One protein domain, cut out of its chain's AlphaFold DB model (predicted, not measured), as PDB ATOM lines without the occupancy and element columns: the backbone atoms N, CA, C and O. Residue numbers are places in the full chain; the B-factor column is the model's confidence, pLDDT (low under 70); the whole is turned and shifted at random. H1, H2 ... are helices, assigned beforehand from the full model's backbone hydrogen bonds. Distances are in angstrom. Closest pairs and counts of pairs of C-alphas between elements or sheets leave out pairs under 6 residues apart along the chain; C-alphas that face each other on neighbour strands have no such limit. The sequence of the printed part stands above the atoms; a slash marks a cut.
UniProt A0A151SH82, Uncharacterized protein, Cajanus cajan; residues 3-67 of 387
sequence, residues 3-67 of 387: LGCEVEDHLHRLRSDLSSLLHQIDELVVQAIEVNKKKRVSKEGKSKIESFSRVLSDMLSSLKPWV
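This is residues 3 to 67 of the 387 residues of an uncharacterized protein of Cajanus cajan (UniProt A0A151SH82). Picture a narrow V of two helices: the long H1 makes one limb and nearly the whole length of the printed part, the shorter H2 folds back from its far end, and the limbs spread apart away from the turn that joins them, residues 38 to 42. The free limb ends, residues 3 to 24 of H1 and residues 57 to 67 with the last part of H2, stick out. The printed part has 65 residues with two named helices, H1 then H2, and no named strand; its class is all helix. It is only just extended, close to loose, with a radius of gyration of the C-alphas of 16.5 A and spans of 54 by 22 by 16 A.

Find C-alpha 3 at (92.547, 109.900, 166.488); from there H1, residues 3 to 37, runs 51.8 A to C-alpha 37 at (74.528, 127.043, 121.085). After residues 38 to 42, look for H2, residues 43 to 63, which runs 30.6 A and ends at C-alpha 63, at (86.062, 129.122, 148.011).

H1 and H2 run opposite ways at a shallow tilt of 33 degrees, only just short of steep. They are close but not clearly touching, with 1 pair of C-alphas within 8 A: look at Ala 32 and Ile 49, the closest, 7.0 A apart. Their centres are 17.1 A apart. In H2 every O i to N i+4 pair is within hydrogen-bond range; in H1, 30 of 31 are.

The C-alphas farthest apart are those of Leu 3 and Lys 39, 54.8 A. The printed part has no cut, and the link from H1 to H2 is tight. Mean pLDDT of the printed part is 92.2; look for values under 70 at residues 3 to 5.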
ATOM      1  N   LEU A   3      93.141 108.653 166.993       56.72
ATOM      2  CA  LEU A   3      92.547 109.900 166.488       56.72
ATOM      3  C   LEU A   3      93.009 110.297 165.075       56.72
ATOM      4  O   LEU A   3      92.347 111.097 164.427       56.72
ATOM      5  N   GLY A   4      94.124 109.745 164.586       60.97
ATOM      6  CA  GLY A   4      94.628 110.055 163.240       60.97
ATOM      7  C   GLY A   4      93.816 109.399 162.119       60.97
ATOM      8  O   GLY A   4      93.612 110.012 161.079       60.97
ATOM      9  N   CYS A   5      93.300 108.189 162.359       69.94
ATOM     10  CA  CYS A   5      92.620 107.394 161.334       69.94
ATOM     11  C   CYS A   5      91.249 107.982 160.953       69.94
ATOM     12  O   CYS A   5      90.908 108.050 159.778       69.94
ATOM     13  N   GLU A   6      90.481 108.479 161.930       77.81
ATOM     14  CA  GLU A   6      89.125 108.999 161.682       77.81
ATOM     15  C   GLU A   6      89.121 110.300 160.860       77.81
ATOM     16  O   GLU A   6      88.230 110.524 160.037       77.81
ATOM     17  N   VAL A   7      90.124 111.163 161.057       84.50
ATOM     18  CA  VAL A   7      90.256 112.427 160.313       84.50
ATOM     19  C   VAL A   7      90.654 112.163 158.861       84.50
ATOM     20  O   VAL A   7      90.125 112.799 157.948       84.50
ATOM     21  N   GLU A   8      91.552 111.206 158.641       85.62
ATOM     22  CA  GLU A   8      92.012 110.808 157.311       85.62
ATOM     23  C   GLU A   8      90.872 110.183 156.491       85.62
ATOM     24  O   GLU A   8      90.611 110.615 155.364       85.62
ATOM     25  N   ASP A   9      90.095 109.274 157.088       91.44
ATOM     26  CA  ASP A   9      88.913 108.675 156.455       91.44
ATOM     27  C   ASP A   9      87.856 109.728 156.084       91.44
ATOM     28  O   ASP A   9      87.256 109.682 154.999       91.44
ATOM     29  N   HIS A  10      87.638 110.722 156.954       91.00
ATOM     30  CA  HIS A  10      86.706 111.809 156.668       91.00
ATOM     31  C   HIS A  10      87.174 112.676 155.492       91.00
ATOM     32  O   HIS A  10      86.373 112.990 154.606       91.00
ATOM     33  N   LEU A  11      88.465 113.014 155.433       91.88
ATOM     34  CA  LEU A  11      89.052 113.766 154.321       91.88
ATOM     35  C   LEU A  11      88.975 112.991 153.002       91.88
ATOM     36  O   LEU A  11      88.655 113.577 151.965       91.88
ATOM     37  N   HIS A  12      89.207 111.677 153.025       92.69
ATOM     38  CA  HIS A  12      89.057 110.828 151.844       92.69
ATOM     39  C   HIS A  12      87.619 110.803 151.323       92.69
ATOM     40  O   HIS A  12      87.404 110.962 150.116       92.69
ATOM     41  N   ARG A  13      86.632 110.670 152.217       94.81
ATOM     42  CA  ARG A  13      85.212 110.748 151.850       94.81
ATOM     43  C   ARG A  13      84.861 112.114 151.264       94.81
ATOM     44  O   ARG A  13      84.314 112.170 150.167       94.81
ATOM     45  N   LEU A  14      85.250 113.202 151.931       94.94
ATOM     46  CA  LEU A  14      85.024 114.567 151.441       94.94
ATOM     47  C   LEU A  14      85.647 114.793 150.061       94.94
ATOM     48  O   LEU A  14      85.022 115.396 149.192       94.94
ATOM     49  N   ARG A  15      86.862 114.287 149.829       95.25
ATOM     50  CA  ARG A  15      87.524 114.357 148.522       95.25
ATOM     51  C   ARG A  15      86.719 113.633 147.442       95.25
ATOM     52  O   ARG A  15      86.589 114.159 146.338       95.25
ATOM     53  N   SER A  16      86.202 112.442 147.741       97.12
ATOM     54  CA  SER A  16      85.377 111.673 146.804       97.12
ATOM     55  C   SER A  16      84.067 112.398 146.484       97.12
ATOM     56  O   SER A  16      83.749 112.588 145.308       97.12
ATOM     57  N   ASP A  17      83.372 112.892 147.511       97.25
ATOM     58  CA  ASP A  17      82.109 113.619 147.367       97.25
ATOM     59  C   ASP A  17      82.299 114.914 146.557       97.25
ATOM     60  O   ASP A  17      81.549 115.174 145.614       97.25
ATOM     61  N   LEU A  18      83.351 115.690 146.852       95.44
ATOM     62  CA  LEU A  18      83.707 116.892 146.089       95.44
ATOM     63  C   LEU A  18      84.037 116.568 144.631       95.44
ATOM     64  O   LEU A  18      83.594 117.282 143.734       95.44
ATOM     65  N   SER A  19      84.789 115.496 144.377       97.06
ATOM     66  CA  SER A  19      85.131 115.083 143.014       97.06
ATOM     67  C   SER A  19      83.890 114.679 142.215       97.06
ATOM     68  O   SER A  19      83.762 115.064 141.054       97.06
ATOM     69  N   SER A  20      82.972 113.928 142.830       98.06
ATOM     70  CA  SER A  20      81.703 113.529 142.210       98.06
ATOM     71  C   SER A  20      80.828 114.745 141.901       98.06
ATOM     72  O   SER A  20      80.322 114.886 140.786       98.06
ATOM     73  N   LEU A  21      80.702 115.667 142.859       96.75
ATOM     74  CA  LEU A  21      79.927 116.891 142.689       96.75
ATOM     75  C   LEU A  21      80.500 117.787 141.584       96.75
ATOM     76  O   LEU A  21      79.749 118.283 140.749       96.75
ATOM     77  N   LEU A  22      81.822 117.981 141.553       96.06
ATOM     78  CA  LEU A  22      82.478 118.785 140.519       96.06
ATOM     79  C   LEU A  22      82.272 118.194 139.125       96.06
ATOM     80  O   LEU A  22      82.005 118.946 138.191       96.06
ATOM     81  N   HIS A  23      82.332 116.869 138.988       97.12
ATOM     82  CA  HIS A  23      82.055 116.208 137.716       97.12
ATOM     83  C   HIS A  23      80.602 116.419 137.263       97.12
ATOM     84  O   HIS A  23      80.360 116.752 136.107       97.12
ATOM     85  N   GLN A  24      79.633 116.321 138.180       97.69
ATOM     86  CA  GLN A  24      78.227 116.611 137.870       97.69
ATOM     87  C   GLN A  24      78.014 118.070 137.446       97.69
ATOM     88  O   GLN A  24      77.256 118.341 136.515       97.69
ATOM     89  N   ILE A  25      78.677 119.017 138.116       96.69
ATOM     90  CA  ILE A  25      78.623 120.435 137.745       96.69
ATOM     91  C   ILE A  25      79.206 120.645 136.344       96.69
ATOM     92  O   ILE A  25      78.594 121.351 135.546       96.69
ATOM     93  N   ASP A  26      80.351 120.033 136.037       97.06
ATOM     94  CA  ASP A  26      81.001 120.150 134.728       97.06
ATOM     95  C   ASP A  26      80.101 119.622 133.599       97.06
ATOM     96  O   ASP A  26      79.828 120.342 132.638       97.06
ATOM     97  N   GLU A  27      79.516 118.433 133.776       97.88
ATOM     98  CA  GLU A  27      78.543 117.855 132.840       97.88
ATOM     99  C   GLU A  27      77.343 118.786 132.602       97.88
ATOM    100  O   GLU A  27      76.948 119.042 131.459       97.88
ATOM    101  N   LEU A  28      76.781 119.371 133.666       96.06
ATOM    102  CA  LEU A  28      75.678 120.329 133.548       96.06
ATOM    103  C   LEU A  28      76.090 121.606 132.806       96.06
ATOM    104  O   LEU A  28      75.305 122.143 132.020       96.06
ATOM    105  N   VAL A  29      77.309 122.101 133.026       95.94
ATOM    106  CA  VAL A  29      77.843 123.276 132.325       95.94
ATOM    107  C   VAL A  29      78.034 122.975 130.836       95.94
ATOM    108  O   VAL A  29      77.615 123.779 129.997       95.94
ATOM    109  N   VAL A  30      78.586 121.810 130.486       96.38
ATOM    110  CA  VAL A  30      78.741 121.365 129.092       96.38
ATOM    111  C   VAL A  30      77.381 121.284 128.398       96.38
ATOM    112  O   VAL A  30      77.198 121.871 127.324       96.38
ATOM    113  N   GLN A  31      76.396 120.651 129.040       94.69
ATOM    114  CA  GLN A  31      75.029 120.571 128.524       94.69
ATOM    115  C   GLN A  31      74.409 121.963 128.347       94.69
ATOM    116  O   GLN A  31      73.841 122.262 127.294       94.69
ATOM    117  N   ALA A  32      74.553 122.860 129.328       92.88
ATOM    118  CA  ALA A  32      74.029 124.222 129.239       92.88
ATOM    119  C   ALA A  32      74.632 124.995 128.052       92.88
ATOM    120  O   ALA A  32      73.902 125.661 127.311       92.88
ATOM    121  N   ILE A  33      75.943 124.870 127.820       93.44
ATOM    122  CA  ILE A  33      76.633 125.484 126.677       93.44
ATOM    123  C   ILE A  33      76.104 124.912 125.357       93.44
ATOM    124  O   ILE A  33      75.835 125.668 124.417       93.44
ATOM    125  N   GLU A  34      75.929 123.595 125.265       94.00
ATOM    126  CA  GLU A  34      75.456 122.936 124.049       94.00
ATOM    127  C   GLU A  34      74.015 123.334 123.692       94.00
ATOM    128  O   GLU A  34      73.723 123.691 122.543       94.00
ATOM    129  N   VAL A  35      73.105 123.337 124.672       91.56
ATOM    130  CA  VAL A  35      71.706 123.728 124.447       91.56
ATOM    131  C   VAL A  35      71.614 125.216 124.084       91.56
ATOM    132  O   VAL A  35      70.829 125.589 123.202       91.56
ATOM    133  N   ASN A  36      72.453 126.069 124.685       89.25
ATOM    134  CA  ASN A  36      72.497 127.495 124.362       89.25
ATOM    135  C   ASN A  36      73.010 127.743 122.929       89.25
ATOM    136  O   ASN A  36      72.389 128.499 122.177       89.25
ATOM    137  N   LYS A  37      74.051 127.018 122.485       90.62
ATOM    138  CA  LYS A  37      74.528 127.043 121.085       90.62
ATOM    139  C   LYS A  37      73.432 126.659 120.093       90.62
ATOM    140  O   LYS A  37      73.286 127.295 119.052       90.62
ATOM    141  N   LYS A  38      72.618 125.653 120.426       90.94
ATOM    142  CA  LYS A  38      71.501 125.196 119.584       90.94
ATOM    143  C   LYS A  38      70.324 126.190 119.539       90.94
ATOM    144  O   LYS A  38      69.381 125.947 118.792       90.94
ATOM    145  N   LYS A  39      70.342 127.296 120.309       81.12
ATOM    146  CA  LYS A  39      69.249 128.289 120.446       81.12
ATOM    147  C   LYS A  39      67.876 127.682 120.802       81.12
ATOM    148  O   LYS A  39      66.851 128.334 120.626       81.12
ATOM    149  N   ARG A  40      67.839 126.462 121.355       82.38
ATOM    150  CA  ARG A  40      66.595 125.736 121.695       82.38
ATOM    151  C   ARG A  40      66.094 125.986 123.122       82.38
ATOM    152  O   ARG A  40      65.164 125.324 123.565       82.38
ATOM    153  N   VAL A  41      66.695 126.925 123.853       86.25
ATOM    154  CA  VAL A  41      66.323 127.197 125.247       86.25
ATOM    155  C   VAL A  41      65.114 128.135 125.303       86.25
ATOM    156  O   VAL A  41      65.133 129.222 124.713       86.25
ATOM    157  N   SER A  42      64.083 127.741 126.052       92.69
ATOM    158  CA  SER A  42      62.952 128.611 126.400       92.69
ATOM    159  C   SER A  42      63.414 129.829 127.221       92.69
ATOM    160  O   SER A  42      64.502 129.825 127.795       92.69
ATOM    161  N   LYS A  43      62.598 130.890 127.313       91.75
ATOM    162  CA  LYS A  43      62.928 132.061 128.158       91.75
ATOM    163  C   LYS A  43      63.180 131.657 129.620       91.75
ATOM    164  O   LYS A  43      64.135 132.135 130.217       91.75
ATOM    165  N   GLU A  44      62.384 130.718 130.127       93.25
ATOM    166  CA  GLU A  44      62.521 130.138 131.470       93.25
ATOM    167  C   GLU A  44      63.782 129.272 131.626       93.25
ATOM    168  O   GLU A  44      64.446 129.286 132.654       93.25
ATOM    169  N   GLY A  45      64.168 128.516 130.596       91.56
ATOM    170  CA  GLY A  45      65.424 127.766 130.647       91.56
ATOM    171  C   GLY A  45      66.638 128.697 130.710       91.56
ATOM    172  O   GLY A  45      67.598 128.414 131.419       91.56
ATOM    173  N   LYS A  46      66.581 129.839 130.013       92.56
ATOM    174  CA  LYS A  46      67.658 130.837 130.033       92.56
ATOM    175  C   LYS A  46      67.800 131.489 131.405       92.56
ATOM    176  O   LYS A  46      68.928 131.603 131.874       92.56
ATOM    177  N   SER A  47      66.692 131.855 132.054       94.50
ATOM    178  CA  SER A  47      66.735 132.417 133.411       94.50
ATOM    179  C   SER A  47      67.319 131.417 134.410       94.50
ATOM    180  O   SER A  47      68.186 131.796 135.188       94.50
ATOM    181  N   LYS A  48      66.950 130.129 134.339       95.44
ATOM    182  CA  LYS A  48      67.531 129.084 135.204       95.44
ATOM    183  C   LYS A  48      69.035 128.898 135.002       95.44
ATOM    184  O   LYS A  48      69.760 128.776 135.985       95.44
ATOM    185  N   ILE A  49      69.507 128.902 133.754       94.56
ATOM    186  CA  ILE A  49      70.946 128.827 133.445       94.56
ATOM    187  C   ILE A  49      71.677 130.051 134.012       94.56
ATOM    188  O   ILE A  49      72.756 129.917 134.585       94.56
ATOM    189  N   GLU A  50      71.087 131.241 133.900       95.31
ATOM    190  CA  GLU A  50      71.662 132.460 134.468       95.31
ATOM    191  C   GLU A  50      71.690 132.420 136.005       95.31
ATOM    192  O   GLU A  50      72.714 132.739 136.607       95.31
ATOM    193  N   SER A  51      70.611 131.970 136.653       97.00
ATOM    194  CA  SER A  51      70.576 131.765 138.106       97.00
ATOM    195  C   SER A  51      71.636 130.764 138.561       97.00
ATOM    196  O   SER A  51      72.341 131.028 139.531       97.00
ATOM    197  N   PHE A  52      71.801 129.651 137.843       96.00
ATOM    198  CA  PHE A  52      72.839 128.664 138.141       96.00
ATOM    199  C   PHE A  52      74.252 129.244 137.986       96.00
ATOM    200  O   PHE A  52      75.098 129.038 138.852       96.00
ATOM    201  N   SER A  53      74.492 130.050 136.948       95.88
ATOM    202  CA  SER A  53      75.765 130.761 136.756       95.88
ATOM    203  C   SER A  53      76.110 131.682 137.936       95.88
ATOM    204  O   SER A  53      77.262 131.728 138.380       95.88
ATOM    205  N   ARG A  54      75.108 132.375 138.501       97.44
ATOM    206  CA  ARG A  54      75.287 133.194 139.711       97.44
ATOM    207  C   ARG A  54      75.683 132.333 140.912       97.44
ATOM    208  O   ARG A  54      76.670 132.644 141.562       97.44
ATOM    209  N   VAL A  55      75.007 131.201 141.129       96.81
ATOM    210  CA  VAL A  55      75.347 130.257 142.213       96.81
ATOM    211  C   VAL A  55      76.779 129.731 142.085       96.81
ATOM    212  O   VAL A  55      77.513 129.703 143.072       96.81
ATOM    213  N   LEU A  56      77.212 129.347 140.878       95.25
ATOM    214  CA  LEU A  56      78.593 128.911 140.650       95.25
ATOM    215  C   LEU A  56      79.597 130.034 140.931       95.25
ATOM    216  O   LEU A  56      80.642 129.792 141.531       95.25
ATOM    217  N   SER A  57      79.275 131.263 140.530       97.00
ATOM    218  CA  SER A  57      80.121 132.434 140.781       97.00
ATOM    219  C   SER A  57      80.267 132.713 142.277       97.00
ATOM    220  O   SER A  57      81.386 132.906 142.758       97.00
ATOM    221  N   ASP A  58      79.162 132.652 143.020       97.56
ATOM    222  CA  ASP A  58      79.140 132.839 144.469       97.56
ATOM    223  C   ASP A  58      79.958 131.748 145.167       97.56
ATOM    224  O   ASP A  58      80.846 132.057 145.964       97.56
ATOM    225  N   MET A  59      79.760 130.479 144.796       95.44
ATOM    226  CA  MET A  59      80.539 129.354 145.319       95.44
ATOM    227  C   MET A  59      82.040 129.532 145.057       95.44
ATOM    228  O   MET A  59      82.839 129.432 145.989       95.44
ATOM    229  N   LEU A  60      82.439 129.881 143.830       93.75
ATOM    230  CA  LEU A  60      83.842 130.139 143.499       93.75
ATOM    231  C   LEU A  60      84.413 131.321 144.292       93.75
ATOM    232  O   LEU A  60      85.552 131.259 144.757       93.75
ATOM    233  N   SER A  61      83.639 132.392 144.470       96.50
ATOM    234  CA  SER A  61      84.057 133.550 145.266       96.50
ATOM    235  C   SER A  61      84.234 133.199 146.745       96.50
ATOM    236  O   SER A  61      85.192 133.655 147.365       96.50
ATOM    237  N   SER A  62      83.375 132.328 147.281       96.81
ATOM    238  CA  SER A  62      83.438 131.863 148.666       96.81
ATOM    239  C   SER A  62      84.608 130.909 148.914       96.81
ATOM    240  O   SER A  62      85.185 130.924 149.999       96.81
ATOM    241  N   LEU A  63      84.998 130.120 147.903       93.62
ATOM    242  CA  LEU A  63      86.062 129.122 148.011       93.62
ATOM    243  C   LEU A  63      87.459 129.715 147.767       93.62
ATOM    244  O   LEU A  63      88.430 129.272 148.376       93.62
ATOM    245  N   LYS A  64      87.582 130.750 146.926       93.62
ATOM    246  CA  LYS A  64      88.868 131.401 146.597       93.62
ATOM    247  C   LYS A  64      89.721 131.785 147.821       93.62
ATOM    248  O   LYS A  64      90.909 131.467 147.809       93.62
ATOM    249  N   PRO A  65      89.178 132.420 148.880       95.75
ATOM    250  CA  PRO A  65      89.963 132.800 150.054       95.75
ATOM    251  C   PRO A  65      90.515 131.614 150.850       95.75
ATOM    252  O   PRO A  65      91.434 131.802 151.643       95.75
ATOM    253  N   TRP A  66      89.956 130.413 150.684       94.44
ATOM    254  CA  TRP A  66      90.393 129.225 151.416       94.44
ATOM    255  C   TRP A  66      91.661 128.605 150.841       94.44
ATOM    256  O   TRP A  66      92.445 128.055 151.605       94.44
ATOM    257  N   VAL A  67      91.911 128.744 149.537       91.50
ATOM    258  CA  VAL A  67      93.110 128.192 148.883       91.50
ATOM    259  C   VAL A  67      94.411 128.635 149.577       91.50
ATOM    260  O   VAL A  67      95.149 127.754 150.019       91.50
TER     261      VAL A  67